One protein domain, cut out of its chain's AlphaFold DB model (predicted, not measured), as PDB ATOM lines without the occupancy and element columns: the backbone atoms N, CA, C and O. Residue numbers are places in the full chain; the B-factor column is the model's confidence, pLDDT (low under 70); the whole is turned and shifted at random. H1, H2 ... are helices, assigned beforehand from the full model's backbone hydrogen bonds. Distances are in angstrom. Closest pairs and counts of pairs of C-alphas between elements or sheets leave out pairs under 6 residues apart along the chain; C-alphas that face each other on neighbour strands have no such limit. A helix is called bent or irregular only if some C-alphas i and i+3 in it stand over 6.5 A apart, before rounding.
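Overview. This is residues 288 to 361 of the 384 residues of the protein "Hypothetical protein" of Meloidogyne enterolobii (UniProt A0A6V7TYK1). One long helix, H1, 45.1 A from first to last C-alpha, makes more than half of the length of a stretched-out rod; after its last turn the chain folds back into a very short helix, H2, which packs on residues 309 to 317 of H1. From there a long link without named elements, residues 329 to 349, leads away to a small separate helix, H3, near the other end, and residues 288 to 308 of H1 stick out as a free arm. The printed part has 74 residues with three named helices, in the order H1, H2, H3, and no named strand; the class is all helix. The whole is extended, with a radius of gyration of the C-alphas of 22.4 A and spans of 74 by 22 by 18 A.

Along the chain. H1, residues 288 to 318, is the longest helix, with 31 residues and 45.1 A from first to last C-alpha; it begins at C-alpha 288, (8.629, -60.984, -18.434), and ends at C-alpha 318, (52.405, -52.256, -25.203). H2, residues 323 to 328, measures 9.1 A from first to last C-alpha. H3, residues 350 to 358, measures 12.0 A and ends at C-alpha 358, (71.035, -25.734, -28.237).

Arrangement. H1 touches H2 with its residues 309 to 317 alone. The closest C-alphas of the two are those of Arg 313 and Pro 323, 5.2 A apart. Their lines stand at a steep tilt of 46 degrees, and they run opposite ways. H3 touches no helix; it is apart from H1 and from H2. Every O i to N i+4 pair is within hydrogen-bond range in H1 and H3, while in H2 1 of 2 is. No helix is bent or irregular.

Size, cuts and confidence. The C-alphas of Pro 288 and Pro 361, the first and last printed residues, are the two farthest apart, at 75.3 A. Residues 288 to 308, which belong to H1, stand free, as do residues 337 to 342 and residues 349 to 355, of which 350 to 355 belong to H3. Without these stretches the body has 40 residues and spans 45 by 19 by 12 A. The link from H1 to H2, with 4 residues, is tight; the link from H2 to H3, with 21 residues, is long. The printed part has no cut. The mean pLDDT of the printed part is 80.4; residues 323 to 338 and 340 to 345 are under 70, and the mean of H2 is 64.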
ATOM      1  N   PRO A 288       7.687 -59.928 -18.046       91.12
ATOM      2  CA  PRO A 288       8.629 -60.984 -18.434       91.12
ATOM      3  C   PRO A 288       9.408 -60.715 -19.732       91.12
ATOM      4  O   PRO A 288      10.551 -61.147 -19.874       91.12
ATOM      5  N   ASN A 289       8.811 -60.001 -20.691       94.19
ATOM      6  CA  ASN A 289       9.501 -59.607 -21.921       94.19
ATOM      7  C   ASN A 289      10.541 -58.500 -21.667       94.19
ATOM      8  O   ASN A 289      11.661 -58.572 -22.176       94.19
ATOM      9  N   ASP A 290      10.211 -57.533 -20.813       92.94
ATOM     10  CA  ASP A 290      11.115 -56.445 -20.430       92.94
ATOM     11  C   ASP A 290      12.289 -56.966 -19.600       92.94
ATOM     12  O   ASP A 290      13.416 -56.507 -19.769       92.94
ATOM     13  N   ILE A 291      12.063 -57.993 -18.772       92.94
ATOM     14  CA  ILE A 291      13.129 -58.708 -18.058       92.94
ATOM     15  C   ILE A 291      14.100 -59.346 -19.061       92.94
ATOM     16  O   ILE A 291      15.312 -59.166 -18.946       92.94
ATOM     17  N   LYS A 292      13.597 -60.034 -20.098       93.88
ATOM     18  CA  LYS A 292      14.448 -60.615 -21.155       93.88
ATOM     19  C   LYS A 292      15.239 -59.544 -21.908       93.88
ATOM     20  O   LYS A 292      16.424 -59.740 -22.179       93.88
ATOM     21  N   ALA A 293      14.611 -58.417 -22.238       94.25
ATOM     22  CA  ALA A 293      15.290 -57.289 -22.871       94.25
ATOM     23  C   ALA A 293      16.379 -56.706 -21.956       94.25
ATOM     24  O   ALA A 293      17.500 -56.458 -22.406       94.25
ATOM     25  N   LYS A 294      16.090 -56.566 -20.657       92.75
ATOM     26  CA  LYS A 294      17.037 -56.051 -19.667       92.75
ATOM     27  C   LYS A 294      18.238 -56.970 -19.476       92.75
ATOM     28  O   LYS A 294      19.361 -56.476 -19.419       92.75
ATOM     29  N   ILE A 295      18.027 -58.286 -19.447       94.19
ATOM     30  CA  ILE A 295      19.106 -59.282 -19.391       94.19
ATOM     31  C   ILE A 295      20.036 -59.121 -20.595       94.19
ATOM     32  O   ILE A 295      21.245 -59.010 -20.411       94.19
ATOM     33  N   LYS A 296      19.486 -59.030 -21.814       96.00
ATOM     34  CA  LYS A 296      20.290 -58.819 -23.030       96.00
ATOM     35  C   LYS A 296      21.109 -57.529 -22.957       96.00
ATOM     36  O   LYS A 296      22.294 -57.545 -23.262       96.00
ATOM     37  N   GLN A 297      20.505 -56.430 -22.500       94.44
ATOM     38  CA  GLN A 297      21.205 -55.153 -22.326       94.44
ATOM     39  C   GLN A 297      22.349 -55.235 -21.306       94.44
ATOM     40  O   GLN A 297      23.440 -54.728 -21.565       94.44
ATOM     41  N   LEU A 298      22.108 -55.853 -20.144       93.62
ATOM     42  CA  LEU A 298      23.131 -56.022 -19.110       93.62
ATOM     43  C   LEU A 298      24.268 -56.917 -19.603       93.62
ATOM     44  O   LEU A 298      25.429 -56.575 -19.403       93.62
ATOM     45  N   TYR A 299      23.939 -57.997 -20.307       96.25
ATOM     46  CA  TYR A 299      24.915 -58.894 -20.910       96.25
ATOM     47  C   TYR A 299      25.809 -58.167 -21.929       96.25
ATOM     48  O   TYR A 299      27.028 -58.173 -21.783       96.25
ATOM     49  N   SER A 300      25.230 -57.422 -22.880       95.81
ATOM     50  CA  SER A 300      26.013 -56.614 -23.832       95.81
ATOM     51  C   SER A 300      26.884 -55.554 -23.144       95.81
ATOM     52  O   SER A 300      27.990 -55.269 -23.602       95.81
ATOM     53  N   ARG A 301      26.412 -54.969 -22.035       92.62
ATOM     54  CA  ARG A 301      27.196 -54.014 -21.237       92.62
ATOM     55  C   ARG A 301      28.388 -54.685 -20.549       92.62
ATOM     56  O   ARG A 301      29.462 -54.091 -20.523       92.62
ATOM     57  N   ILE A 302      28.201 -55.886 -20.000       93.38
ATOM     58  CA  ILE A 302      29.275 -56.671 -19.378       93.38
ATOM     59  C   ILE A 302      30.326 -57.029 -20.430       93.38
ATOM     60  O   ILE A 302      31.493 -56.698 -20.234       93.38
ATOM     61  N   GLU A 303      29.917 -57.567 -21.583       96.19
ATOM     62  CA  GLU A 303      30.846 -57.890 -22.676       96.19
ATOM     63  C   GLU A 303      31.664 -56.670 -23.124       96.19
ATOM     64  O   GLU A 303      32.873 -56.761 -23.338       96.19
ATOM     65  N   LEU A 304      31.024 -55.502 -23.264       94.00
ATOM     66  CA  LEU A 304      31.727 -54.272 -23.622       94.00
ATOM     67  C   LEU A 304      32.751 -53.878 -22.549       94.00
ATOM     68  O   LEU A 304      33.879 -53.522 -22.889       94.00
ATOM     69  N   SER A 305      32.378 -53.960 -21.270       90.50
ATOM     70  CA  SER A 305      33.275 -53.658 -20.149       90.50
ATOM     71  C   SER A 305      34.475 -54.611 -20.102       90.50
ATOM     72  O   SER A 305      35.591 -54.183 -19.814       90.50
ATOM     73  N   GLU A 306      34.272 -55.891 -20.409       92.62
ATOM     74  CA  GLU A 306      35.343 -56.888 -20.479       92.62
ATOM     75  C   GLU A 306      36.287 -56.629 -21.655       92.62
ATOM     76  O   GLU A 306      37.505 -56.594 -21.461       92.62
ATOM     77  N   ARG A 307      35.750 -56.355 -22.853       93.62
ATOM     78  CA  ARG A 307      36.561 -55.971 -24.024       93.62
ATOM     79  C   ARG A 307      37.381 -54.712 -23.742       93.62
ATOM     80  O   ARG A 307      38.564 -54.666 -24.066       93.62
ATOM     81  N   GLN A 308      36.787 -53.710 -23.091       88.44
ATOM     82  CA  GLN A 308      37.497 -52.493 -22.681       88.44
ATOM     83  C   GLN A 308      38.618 -52.792 -21.678       88.44
ATOM     84  O   GLN A 308      39.715 -52.253 -21.823       88.44
ATOM     85  N   LYS A 309      38.388 -53.683 -20.704       87.56
ATOM     86  CA  LYS A 309      39.417 -54.115 -19.747       87.56
ATOM     87  C   LYS A 309      40.580 -54.828 -20.445       87.56
ATOM     88  O   LYS A 309      41.739 -54.559 -20.137       87.56
ATOM     89  N   GLN A 310      40.288 -55.704 -21.406       89.44
ATOM     90  CA  GLN A 310      41.310 -56.394 -22.200       89.44
ATOM     91  C   GLN A 310      42.111 -55.417 -23.068       89.44
ATOM     92  O   GLN A 310      43.339 -55.460 -23.050       89.44
ATOM     93  N   ALA A 311      41.439 -54.491 -23.758       88.69
ATOM     94  CA  ALA A 311      42.100 -53.456 -24.550       88.69
ATOM     95  C   ALA A 311      42.991 -52.550 -23.682       88.69
ATOM     96  O   ALA A 311      44.113 -52.229 -24.068       88.69
ATOM     97  N   ALA A 312      42.531 -52.181 -22.481       84.44
ATOM     98  CA  ALA A 312      43.320 -51.410 -21.524       84.44
ATOM     99  C   ALA A 312      44.555 -52.185 -21.033       84.44
ATOM    100  O   ALA A 312      45.646 -51.619 -21.017       84.44
ATOM    101  N   ARG A 313      44.416 -53.480 -20.709       84.81
ATOM    102  CA  ARG A 313      45.551 -54.364 -20.376       84.81
ATOM    103  C   ARG A 313      46.563 -54.458 -21.518       84.81
ATOM    104  O   ARG A 313      47.750 -54.284 -21.282       84.81
ATOM    105  N   GLN A 314      46.112 -54.716 -22.745       86.88
ATOM    106  CA  GLN A 314      47.000 -54.815 -23.911       86.88
ATOM    107  C   GLN A 314      47.718 -53.493 -24.177       86.88
ATOM    108  O   GLN A 314      48.922 -53.472 -24.409       86.88
ATOM    109  N   LYS A 315      47.011 -52.364 -24.062       84.56
ATOM    110  CA  LYS A 315      47.621 -51.037 -24.162       84.56
ATOM    111  C   LYS A 315      48.657 -50.799 -23.059       84.56
ATOM    112  O   LYS A 315      49.700 -50.217 -23.342       84.56
ATOM    113  N   ALA A 316      48.397 -51.244 -21.828       82.31
ATOM    114  CA  ALA A 316      49.356 -51.169 -20.725       82.31
ATOM    115  C   ALA A 316      50.625 -51.978 -21.034       82.31
ATOM    116  O   ALA A 316      51.722 -51.430 -20.974       82.31
ATOM    117  N   LEU A 317      50.465 -53.226 -21.487       82.25
ATOM    118  CA  LEU A 317      51.571 -54.086 -21.914       82.25
ATOM    119  C   LEU A 317      52.396 -53.441 -23.038       82.25
ATOM    120  O   LEU A 317      53.611 -53.331 -22.914       82.25
ATOM    121  N   ASN A 318      51.738 -52.922 -24.079       81.44
ATOM    122  CA  ASN A 318      52.405 -52.256 -25.203       81.44
ATOM    123  C   ASN A 318      53.127 -50.963 -24.791       81.44
ATOM    124  O   ASN A 318      54.090 -50.561 -25.435       81.44
ATOM    125  N   THR A 319      52.666 -50.295 -23.731       80.44
ATOM    126  CA  THR A 319      53.292 -49.076 -23.191       80.44
ATOM    127  C   THR A 319      54.299 -49.363 -22.071       80.44
ATOM    128  O   THR A 319      54.853 -48.424 -21.501       80.44
ATOM    129  N   GLY A 320      54.559 -50.637 -21.749       74.94
ATOM    130  CA  GLY A 320      55.495 -51.042 -20.694       74.94
ATOM    131  C   GLY A 320      55.019 -50.721 -19.271       74.94
ATOM    132  O   GLY A 320      55.829 -50.666 -18.341       74.94
ATOM    133  N   VAL A 321      53.719 -50.477 -19.093       77.06
ATOM    134  CA  VAL A 321      53.082 -50.253 -17.792       77.06
ATOM    135  C   VAL A 321      52.548 -51.585 -17.274       77.06
ATOM    136  O   VAL A 321      51.981 -52.371 -18.033       77.06
ATOM    137  N   ASP A 322      52.730 -51.844 -15.979       73.69
ATOM    138  CA  ASP A 322      52.278 -53.086 -15.355       73.69
ATOM    139  C   ASP A 322      50.753 -53.251 -15.534       73.69
ATOM    140  O   ASP A 322      49.986 -52.369 -15.123       73.69
ATOM    141  N   PRO A 323      50.285 -54.358 -16.145       67.06
ATOM    142  CA  PRO A 323      48.863 -54.585 -16.392       67.06
ATOM    143  C   PRO A 323      48.033 -54.608 -15.102       67.06
ATOM    144  O   PRO A 323      46.868 -54.211 -15.127       67.06
ATOM    145  N   THR A 324      48.622 -55.001 -13.968       69.50
ATOM    146  CA  THR A 324      47.929 -55.061 -12.671       69.50
ATOM    147  C   THR A 324      47.695 -53.675 -12.061       69.50
ATOM    148  O   THR A 324      46.711 -53.469 -11.348       69.50
ATOM    149  N   GLU A 325      48.537 -52.687 -12.382       64.25
ATOM    150  CA  GLU A 325      48.363 -51.304 -11.925       64.25
ATOM    151  C   GLU A 325      47.236 -50.591 -12.688       64.25
ATOM    152  O   GLU A 325      46.507 -49.779 -12.112       64.25
ATOM    153  N   VAL A 326      47.044 -50.921 -13.968       63.12
ATOM    154  CA  VAL A 326      46.005 -50.320 -14.826       63.12
ATOM    155  C   VAL A 326      44.612 -50.868 -14.521       63.12
ATOM    156  O   VAL A 326      43.618 -50.169 -14.686       63.12
ATOM    157  N   GLU A 327      44.514 -52.098 -14.022       62.34
ATOM    158  CA  GLU A 327      43.228 -52.678 -13.620       62.34
ATOM    159  C   GLU A 327      42.683 -52.142 -12.302       62.34
ATOM    160  O   GLU A 327      41.469 -52.093 -12.116       62.34
ATOM    161  N   ASN A 328      43.578 -51.781 -11.385       60.62
ATOM    162  CA  ASN A 328      43.222 -51.391 -10.024       60.62
ATOM    163  C   ASN A 328      43.127 -49.873  -9.849       60.62
ATOM    164  O   ASN A 328      42.704 -49.394  -8.795       60.62
ATOM    165  N   THR A 329      43.516 -49.101 -10.866       58.38
ATOM    166  CA  THR A 329      43.492 -47.643 -10.807       58.38
ATOM    167  C   THR A 329      42.592 -47.073 -11.900       58.38
ATOM    168  O   THR A 329      42.854 -47.188 -13.089       58.38
ATOM    169  N   ASN A 330      41.543 -46.353 -11.493       62.03
ATOM    170  CA  ASN A 330      40.769 -45.469 -12.379       62.03
ATOM    171  C   ASN A 330      41.582 -44.235 -12.835       62.03
ATOM    172  O   ASN A 330      41.023 -43.286 -13.385       62.03
ATOM    173  N   PHE A 331      42.884 -44.213 -12.557       56.66
ATOM    174  CA  PHE A 331      43.789 -43.127 -12.878       56.66
ATOM    175  C   PHE A 331      44.592 -43.508 -14.120       56.66
ATOM    176  O   PHE A 331      44.897 -44.684 -14.311       56.66
ATOM    177  N   PRO A 332      44.939 -42.537 -14.981       61.75
ATOM    178  CA  PRO A 332      45.751 -42.823 -16.151       61.75
ATOM    179  C   PRO A 332      47.056 -43.523 -15.733       61.75
ATOM    180  O   PRO A 332      47.626 -43.177 -14.691       61.75
ATOM    181  N   PRO A 333      47.531 -44.498 -16.532       63.75
ATOM    182  CA  PRO A 333      48.719 -45.271 -16.205       63.75
ATOM    183  C   PRO A 333      49.904 -44.346 -15.922       63.75
ATOM    184  O   PRO A 333      50.151 -43.382 -16.652       63.75
ATOM    185  N   LYS A 334      50.654 -44.637 -14.854       63.75
ATOM    186  CA  LYS A 334      51.866 -43.886 -14.512       63.75
ATOM    187  C   LYS A 334      52.903 -44.121 -15.609       63.75
ATOM    188  O   LYS A 334      53.590 -45.134 -15.603       63.75
ATOM    189  N   ILE A 335      53.048 -43.155 -16.514       67.62
ATOM    190  CA  ILE A 335      54.084 -43.174 -17.555       67.62
ATOM    191  C   ILE A 335      55.447 -43.286 -16.858       67.62
ATOM    192  O   ILE A 335      55.819 -42.404 -16.068       67.62
ATOM    193  N   ARG A 336      56.158 -44.396 -17.091       62.59
ATOM    194  CA  ARG A 336      57.550 -44.574 -16.666       62.59
ATOM    195  C   ARG A 336      58.403 -43.745 -17.618       62.59
ATOM    196  O   ARG A 336      58.605 -44.120 -18.764       62.59
ATOM    197  N   VAL A 337      58.819 -42.573 -17.163       69.69
ATOM    198  CA  VAL A 337      59.788 -41.751 -17.890       69.69
ATOM    199  C   VAL A 337      61.184 -42.347 -17.718       69.69
ATOM    200  O   VAL A 337      61.483 -42.905 -16.660       69.69
ATOM    201  N   ALA A 338      62.024 -42.235 -18.749       65.25
ATOM    202  CA  ALA A 338      63.369 -42.816 -18.773       65.25
ATOM    203  C   ALA A 338      64.268 -42.270 -17.651       65.25
ATOM    204  O   ALA A 338      65.171 -42.957 -17.180       65.25
ATOM    205  N   SER A 339      63.987 -41.050 -17.184       73.31
ATOM    206  CA  SER A 339      64.730 -40.388 -16.121       73.31
ATOM    207  C   SER A 339      63.803 -39.835 -15.040       73.31
ATOM    208  O   SER A 339      62.749 -39.266 -15.326       73.31
ATOM    209  N   LYS A 340      64.221 -39.922 -13.769       59.72
ATOM    210  CA  LYS A 340      63.516 -39.281 -12.640       59.72
ATOM    211  C   LYS A 340      63.374 -37.759 -12.827       59.72
ATOM    212  O   LYS A 340      62.476 -37.171 -12.231       59.72
ATOM    213  N   PHE A 341      64.209 -37.150 -13.673       57.59
ATOM    214  CA  PHE A 341      64.189 -35.720 -13.981       57.59
ATOM    215  C   PHE A 341      63.103 -35.308 -14.989       57.59
ATOM    216  O   PHE A 341      62.677 -34.162 -14.948       57.59
ATOM    217  N   ASP A 342      62.574 -36.214 -15.820       63.56
ATOM    218  CA  ASP A 342      61.495 -35.885 -16.780       63.56
ATOM    219  C   ASP A 342      60.162 -35.571 -16.088       63.56
ATOM    220  O   ASP A 342      59.311 -34.853 -16.609       63.56
ATOM    221  N   ARG A 343      59.961 -36.132 -14.892       66.75
ATOM    222  CA  ARG A 343      58.786 -35.861 -14.050       66.75
ATOM    223  C   ARG A 343      58.936 -34.600 -13.212       66.75
ATOM    224  O   ARG A 343      57.944 -34.114 -12.670       66.75
ATOM    225  N   GLN A 344      60.155 -34.093 -13.069       68.81
ATOM    226  CA  GLN A 344      60.409 -32.875 -12.329       68.81
ATOM    227  C   GLN A 344      60.114 -31.697 -13.249       68.81
ATOM    228  O   GLN A 344      60.719 -31.553 -14.305       68.81
ATOM    229  N   THR A 345      59.163 -30.849 -12.858       67.00
ATOM    230  CA  THR A 345      58.906 -29.607 -13.588       67.00
ATOM    231  C   THR A 345      60.194 -28.792 -13.619       67.00
ATOM    232  O   THR A 345      60.667 -28.354 -12.568       67.00
ATOM    233  N   ASP A 346      60.771 -28.639 -14.812       79.62
ATOM    234  CA  ASP A 346      62.003 -27.888 -15.006       79.62
ATOM    235  C   ASP A 346      61.799 -26.447 -14.535       79.62
ATOM    236  O   ASP A 346      60.995 -25.699 -15.098       79.62
ATOM    237  N   ARG A 347      62.504 -26.087 -13.461       84.44
ATOM    238  CA  ARG A 347      62.443 -24.756 -12.847       84.44
ATOM    239  C   ARG A 347      63.348 -23.743 -13.543       84.44
ATOM    240  O   ARG A 347      63.312 -22.582 -13.155       84.44
ATOM    241  N   ARG A 348      64.143 -24.175 -14.528       83.88
ATOM    242  CA  ARG A 348      64.985 -23.292 -15.338       83.88
ATOM    243  C   ARG A 348      64.132 -22.383 -16.209       83.88
ATOM    244  O   ARG A 348      63.086 -22.801 -16.726       83.88
ATOM    245  N   ASP A 349      64.615 -21.159 -16.385       88.19
ATOM    246  CA  ASP A 349      63.979 -20.165 -17.240       88.19
ATOM    247  C   ASP A 349      64.043 -20.587 -18.714       88.19
ATOM    248  O   ASP A 349      64.861 -21.415 -19.121       88.19
ATOM    249  N   TYR A 350      63.173 -20.012 -19.550       82.69
ATOM    250  CA  TYR A 350      63.084 -20.368 -20.974       82.69
ATOM    251  C   TYR A 350      64.439 -20.282 -21.697       82.69
ATOM    252  O   TYR A 350      64.755 -21.145 -22.514       82.69
ATOM    253  N   VAL A 351      65.244 -19.266 -21.371       87.00
ATOM    254  CA  VAL A 351      66.571 -19.052 -21.965       87.00
ATOM    255  C   VAL A 351      67.534 -20.171 -21.565       87.00
ATOM    256  O   VAL A 351      68.133 -20.788 -22.437       87.00
ATOM    257  N   GLU A 352      67.605 -20.507 -20.276       85.88
ATOM    258  CA  GLU A 352      68.467 -21.577 -19.758       85.88
ATOM    259  C   GLU A 352      68.074 -22.956 -20.299       85.88
ATOM    260  O   GLU A 352      68.934 -23.771 -20.638       85.88
ATOM    261  N   ARG A 353      66.766 -23.224 -20.414       86.94
ATOM    262  CA  ARG A 353      66.266 -24.466 -21.010       86.94
ATOM    263  C   ARG A 353      66.647 -24.552 -22.481       86.94
ATOM    264  O   ARG A 353      67.121 -25.594 -22.919       86.94
ATOM    265  N   ARG A 354      66.459 -23.471 -23.240       87.00
ATOM    266  CA  ARG A 354      66.833 -23.407 -24.657       87.00
ATOM    267  C   ARG A 354      68.330 -23.641 -24.838       87.00
ATOM    268  O   ARG A 354      68.706 -24.461 -25.666       87.00
ATOM    269  N   ASP A 355      69.159 -22.993 -24.026       87.81
ATOM    270  CA  ASP A 355      70.614 -23.103 -24.120       87.81
ATOM    271  C   ASP A 355      71.116 -24.521 -23.779       87.81
ATOM    272  O   ASP A 355      72.061 -24.986 -24.411       87.81
ATOM    273  N   LEU A 356      70.453 -25.251 -22.870       83.94
ATOM    274  CA  LEU A 356      70.760 -26.660 -22.576       83.94
ATOM    275  C   LEU A 356      70.561 -27.581 -23.793       83.94
ATOM    276  O   LEU A 356      71.320 -28.530 -23.979       83.94
ATOM    277  N   PHE A 357      69.525 -27.322 -24.595       82.25
ATOM    278  CA  PHE A 357      69.220 -28.117 -25.790       82.25
ATOM    279  C   PHE A 357      69.981 -27.630 -27.032       82.25
ATOM    280  O   PHE A 357      70.308 -28.436 -27.895       82.25
ATOM    281  N   GLU A 358      70.279 -26.332 -27.127       88.06
ATOM    282  CA  GLU A 358      71.035 -25.734 -28.237       88.06
ATOM    283  C   GLU A 358      72.549 -25.988 -28.108       88.06
ATOM    284  O   GLU A 358      73.251 -26.094 -29.113       88.06
ATOM    285  N   LYS A 359      73.059 -26.123 -26.877       84.81
ATOM    286  CA  LYS A 359      74.455 -26.462 -26.567       84.81
ATOM    287  C   LYS A 359      74.490 -27.563 -25.505       84.81
ATOM    288  O   LYS A 359      74.751 -27.266 -24.334       84.81
ATOM    289  N   PRO A 360      74.231 -28.825 -25.890       80.19
ATOM    290  CA  PRO A 360      74.345 -29.921 -24.946       80.19
ATOM    291  C   PRO A 360      75.765 -29.934 -24.362       80.19
ATOM    292  O   PRO A 360      76.733 -29.708 -25.099       80.19
ATOM    293  N   PRO A 361      75.916 -30.146 -23.041       78.62
ATOM    294  CA  PRO A 361      77.235 -30.287 -22.450       78.62
ATOM    295  C   PRO A 361      77.982 -31.422 -23.164       78.62
ATOM    296  O   PRO A 361      77.361 -32.434 -23.501       78.62
TER     297      PRO A 361